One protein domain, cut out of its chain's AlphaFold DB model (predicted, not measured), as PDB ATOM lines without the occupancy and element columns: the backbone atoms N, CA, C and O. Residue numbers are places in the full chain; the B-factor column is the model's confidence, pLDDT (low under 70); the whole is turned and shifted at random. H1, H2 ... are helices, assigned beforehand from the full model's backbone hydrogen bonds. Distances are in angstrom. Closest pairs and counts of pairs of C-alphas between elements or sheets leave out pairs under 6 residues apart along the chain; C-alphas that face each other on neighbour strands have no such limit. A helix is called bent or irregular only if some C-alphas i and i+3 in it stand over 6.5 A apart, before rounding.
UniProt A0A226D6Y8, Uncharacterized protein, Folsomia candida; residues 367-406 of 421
ATOM      1  N   CYS A 367      14.828  91.860  88.553       91.81
ATOM      2  CA  CYS A 367      15.371  91.108  87.415       91.81
ATOM      3  C   CYS A 367      16.786  91.572  87.019       91.81
ATOM      4  O   CYS A 367      17.703  90.750  86.895       91.81
ATOM      5  N   LEU A 368      16.986  92.879  86.840       88.38
ATOM      6  CA  LEU A 368      18.245  93.477  86.393       88.38
ATOM      7  C   LEU A 368      19.207  93.788  87.549       88.38
ATOM      8  O   LEU A 368      20.418  93.642  87.361       88.38
ATOM      9  N   GLY A 369      18.700  94.170  88.723       87.00
ATOM     10  CA  GLY A 369      19.507  94.460  89.911       87.00
ATOM     11  C   GLY A 369      19.985  93.202  90.645       87.00
ATOM     12  O   GLY A 369      21.192  92.998  90.813       87.00
ATOM     13  N   VAL A 370      19.055  92.333  91.058       90.44
ATOM     14  CA  VAL A 370      19.355  91.138  91.874       90.44
ATOM     15  C   VAL A 370      19.630  89.904  91.010       90.44
ATOM     16  O   VAL A 370      20.743  89.369  91.026       90.44
ATOM     17  N   THR A 371      18.661  89.451  90.216       92.06
ATOM     18  CA  THR A 371      18.718  88.161  89.505       92.06
ATOM     19  C   THR A 371      19.870  88.113  88.500       92.06
ATOM     20  O   THR A 371      20.660  87.169  88.503       92.06
ATOM     21  N   LYS A 372      20.071  89.170  87.705       89.50
ATOM     22  CA  LYS A 372      21.222  89.311  86.790       89.50
ATOM     23  C   LYS A 372      22.575  89.271  87.517       89.50
ATOM     24  O   LYS A 372      23.548  88.761  86.957       89.50
ATOM     25  N   LYS A 373      22.658  89.786  88.749       88.25
ATOM     26  CA  LYS A 373      23.878  89.761  89.579       88.25
ATOM     27  C   LYS A 373      24.153  88.356  90.121       88.25
ATOM     28  O   LYS A 373      25.293  87.903  90.024       88.25
ATOM     29  N   LEU A 374      23.126  87.649  90.598       90.00
ATOM     30  CA  LEU A 374      23.221  86.244  91.020       90.00
ATOM     31  C   LEU A 374      23.620  85.330  89.852       90.00
ATOM     32  O   LEU A 374      24.584  84.577  89.962       90.00
ATOM     33  N   LEU A 375      22.975  85.471  88.691       89.06
ATOM     34  CA  LEU A 375      23.328  84.720  87.482       89.06
ATOM     35  C   LEU A 375      24.787  84.950  87.062       89.06
ATOM     36  O   LEU A 375      25.486  83.988  86.738       89.06
ATOM     37  N   LYS A 376      25.283  86.196  87.109       88.56
ATOM     38  CA  LYS A 376      26.705  86.495  86.864       88.56
ATOM     39  C   LYS A 376      27.612  85.825  87.896       88.56
ATOM     40  O   LYS A 376      28.585  85.196  87.495       88.56
ATOM     41  N   LEU A 377      27.289  85.906  89.189       89.81
ATOM     42  CA  LEU A 377      28.045  85.247  90.262       89.81
ATOM     43  C   LEU A 377      28.174  83.734  90.006       89.81
ATOM     44  O   LEU A 377      29.283  83.203  90.016       89.81
ATOM     45  N   TRP A 378      27.055  83.074  89.700       89.44
ATOM     46  CA  TRP A 378      26.979  81.626  89.508       89.44
ATOM     47  C   TRP A 378      27.593  81.118  88.199       89.44
ATOM     48  O   TRP A 378      27.989  79.957  88.138       89.44
ATOM     49  N   THR A 379      27.683  81.942  87.150       87.81
ATOM     50  CA  THR A 379      28.157  81.495  85.823       87.81
ATOM     51  C   THR A 379      29.564  81.978  85.470       87.81
ATOM     52  O   THR A 379      30.365  81.197  84.958       87.81
ATOM     53  N   SER A 380      29.892  83.238  85.760       83.56
ATOM     54  CA  SER A 380      31.125  83.906  85.315       83.56
ATOM     55  C   SER A 380      31.809  84.745  86.404       83.56
ATOM     56  O   SER A 380      32.744  85.495  86.121       83.56
ATOM     57  N   GLY A 381      31.369  84.617  87.658       78.06
ATOM     58  CA  GLY A 381      31.886  85.375  88.791       78.06
ATOM     59  C   GLY A 381      33.352  85.070  89.111       78.06
ATOM     60  O   GLY A 381      33.824  83.943  88.959       78.06
ATOM     61  N   LYS A 382      34.069  86.085  89.620       76.31
ATOM     62  CA  LYS A 382      35.455  85.940  90.104       76.31
ATOM     63  C   LYS A 382      35.557  85.016  91.330       76.31
ATOM     64  O   LYS A 382      36.570  84.347  91.513       76.31
ATOM     65  N   VAL A 383      34.512  84.967  92.162       79.94
ATOM     66  CA  VAL A 383      34.474  84.158  93.390       79.94
ATOM     67  C   VAL A 383      34.138  82.707  93.041       79.94
ATOM     68  O   VAL A 383      32.972  82.347  92.893       79.94
ATOM     69  N   LYS A 384      35.175  81.869  92.907       77.50
ATOM     70  CA  LYS A 384      35.052  80.467  92.465       77.50
ATOM     71  C   LYS A 384      34.078  79.633  93.310       77.50
ATOM     72  O   LYS A 384      33.401  78.786  92.741       77.50
ATOM     73  N   VAL A 385      33.981  79.900  94.618       85.31
ATOM     74  CA  VAL A 385      33.120  79.170  95.578       85.31
ATOM     75  C   VAL A 385      31.644  79.173  95.166       85.31
ATOM     76  O   VAL A 385      30.960  78.172  95.327       85.31
ATOM     77  N   PHE A 386      31.160  80.269  94.576       82.81
ATOM     78  CA  PHE A 386      29.762  80.392  94.152       82.81
ATOM     79  C   PHE A 386      29.524  79.971  92.695       82.81
ATOM     80  O   PHE A 386      28.388  80.027  92.227       82.81
ATOM     81  N   ARG A 387      30.564  79.582  91.943       88.19
ATOM     82  CA  ARG A 387      30.452  79.332  90.502       88.19
ATOM     83  C   ARG A 387      30.069  77.880  90.211       88.19
ATOM     84  O   ARG A 387      30.803  76.950  90.535       88.19
ATOM     85  N   LEU A 388      28.955  77.696  89.511       88.06
ATOM     86  CA  LEU A 388      28.464  76.396  89.066       88.06
ATOM     87  C   LEU A 388      29.387  75.777  88.005       88.06
ATOM     88  O   LEU A 388      29.969  76.464  87.164       88.06
ATOM     89  N   GLY A 389      29.486  74.445  88.004       88.12
ATOM     90  CA  GLY A 389      30.238  73.716  86.981       88.12
ATOM     91  C   GLY A 389      29.609  73.866  85.582       88.12
ATOM     92  O   GLY A 389      28.379  73.829  85.473       88.12
ATOM     93  N   PRO A 390      30.393  73.948  84.485       86.44
ATOM     94  CA  PRO A 390      29.860  74.159  83.130       86.44
ATOM     95  C   PRO A 390      28.778  73.153  82.703       86.44
ATOM     96  O   PRO A 390      27.785  73.531  82.084       86.44
ATOM     97  N   LYS A 391      28.914  71.877  83.100       90.19
ATOM     98  CA  LYS A 391      27.901  70.828  82.861       90.19
ATOM     99  C   LYS A 391      26.554  71.146  83.538       90.19
ATOM    100  O   LYS A 391      25.504  70.899  82.949       90.19
ATOM    101  N   VAL A 392      26.577  71.726  84.741       89.25
ATOM    102  CA  VAL A 392      25.376  72.146  85.488       89.25
ATOM    103  C   VAL A 392      24.734  73.357  84.815       89.25
ATOM    104  O   VAL A 392      23.534  73.334  84.555       89.25
ATOM    105  N   ILE A 393      25.533  74.362  84.437       88.38
ATOM    106  CA  ILE A 393      25.064  75.549  83.701       88.38
ATOM    107  C   ILE A 393      24.379  75.134  82.390       88.38
ATOM    108  O   ILE A 393      23.277  75.589  82.098       88.38
ATOM    109  N   LEU A 394      24.975  74.215  81.620       88.31
ATOM    110  CA  LEU A 394      24.372  73.680  80.395       88.31
ATOM    111  C   LEU A 394      23.061  72.919  80.659       88.31
ATOM    112  O   LEU A 394      22.115  73.056  79.882       88.31
ATOM    113  N   LYS A 395      22.971  72.144  81.750       90.50
ATOM    114  CA  LYS A 395      21.744  71.423  82.141       90.50
ATOM    115  C   LYS A 395      20.618  72.390  82.523       90.50
ATOM    116  O   LYS A 395      19.491  72.200  82.068       90.50
ATOM    117  N   ILE A 396      20.924  73.436  83.294       87.12
ATOM    118  CA  ILE A 396      19.970  74.495  83.666       87.12
ATOM    119  C   ILE A 396      19.517  75.255  82.415       87.12
ATOM    120  O   ILE A 396      18.320  75.311  82.155       87.12
ATOM    121  N   SER A 397      20.449  75.730  81.583       87.25
ATOM    122  CA  SER A 397      20.154  76.454  80.334       87.25
ATOM    123  C   SER A 397      19.296  75.653  79.349       87.25
ATOM    124  O   SER A 397      18.468  76.222  78.641       87.25
ATOM    125  N   LYS A 398      19.463  74.324  79.288       88.12
ATOM    126  CA  LYS A 398      18.587  73.446  78.494       88.12
ATOM    127  C   LYS A 398      17.182  73.335  79.097       88.12
ATOM    128  O   LYS A 398      16.217  73.343  78.338       88.12
ATOM    129  N   LYS A 399      17.051  73.254  80.429       86.19
ATOM    130  CA  LYS A 399      15.743  73.241  81.110       86.19
ATOM    131  C   LYS A 399      14.997  74.566  80.935       86.19
ATOM    132  O   LYS A 399      13.856  74.537  80.496       86.19
ATOM    133  N   THR A 400      15.639  75.708  81.192       82.62
ATOM    134  CA  THR A 400      14.990  77.023  81.055       82.62
ATOM    135  C   THR A 400      14.559  77.309  79.621       82.62
ATOM    136  O   THR A 400      13.443  77.772  79.431       82.62
ATOM    137  N   ARG A 401      15.362  76.960  78.602       80.62
ATOM    138  CA  ARG A 401      14.937  77.079  77.191       80.62
ATOM    139  C   ARG A 401      13.690  76.252  76.868       80.62
ATOM    140  O   ARG A 401      12.809  76.770  76.194       80.62
ATOM    141  N   LYS A 402      13.596  75.009  77.363       77.56
ATOM    142  CA  LYS A 402      12.392  74.174  77.187       77.56
ATOM    143  C   LYS A 402      11.166  74.789  77.860       77.56
ATOM    144  O   LYS A 402      10.104  74.808  77.257       77.56
ATOM    145  N   SER A 403      11.315  75.319  79.075       71.50
ATOM    146  CA  SER A 403      10.229  76.027  79.763       71.50
ATOM    147  C   SER A 403       9.806  77.289  79.005       71.50
ATOM    148  O   SER A 403       8.620  77.551  78.879       71.50
ATOM    149  N   TRP A 404      10.757  78.047  78.452       60.06
ATOM    150  CA  TRP A 404      10.482  79.303  77.748       60.06
ATOM    151  C   TRP A 404       9.647  79.109  76.473       60.06
ATOM    152  O   TRP A 404       8.796  79.940  76.180       60.06
ATOM    153  N   GLN A 405       9.813  77.981  75.770       56.16
ATOM    154  CA  GLN A 405       8.996  77.621  74.599       56.16
ATOM    155  C   GLN A 405       7.501  77.417  74.916       56.16
ATOM    156  O   GLN A 405       6.693  77.417  73.996       56.16
ATOM    157  N   VAL A 406       7.126  77.263  76.191       55.69
ATOM    158  CA  VAL A 406       5.722  77.151  76.632       55.69
ATOM    159  C   VAL A 406       5.082  78.533  76.854       55.69
ATOM    160  O   VAL A 406       3.865  78.658  76.809       55.69
TER     161      VAL A 406
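Overview. This is residues 367 to 406 of the 421 residues of an uncharacterized protein of Folsomia candida (UniProt A0A226D6Y8). Two helices, H1 and the longer H2, make a flat, open V, with a loop, residues 381 to 389, joining them at its closed end. The far ends of both arms, residues 367 to 372 of H1 and 394 to 406 of H2, stand free. The printed part has 40 residues, with two named helices, H1 then H2, and no named strand: all helix. It is loose, with a radius of gyration of the C-alphas of 11.3 A, and spans 33 by 25 by 9 A.

Along the chain. H1, residues 367 to 380, begins at C-alpha 367 (15.371, 91.108, 87.415) and is 17.4 A long from first to last C-alpha. It is neither bent nor irregular, but only just: C-alphas 369 and 372 are 6.3 A apart. H2, residues 390 to 406, is 25.2 A long and ends at C-alpha 406 (5.722, 77.151, 76.632).

Arrangement. H1 and H2 are close but not clearly touching; their closest C-alphas, those of Thr 379 and Ile 393, are 7.0 A apart. They run opposite ways at a steep tilt of 37 degrees, only just past shallow. O i to N i+4 pairs are within hydrogen-bond range in 7 of 10 for H1 and 12 of 13 for H2.

Size, cuts and confidence. The two C-alphas farthest apart, those of Val 383 and Val 406, are 34.0 A apart. The printed part has no cut, and the link is short. Mean pLDDT of the printed part is 83.9; residues 404 to 406 are under 70.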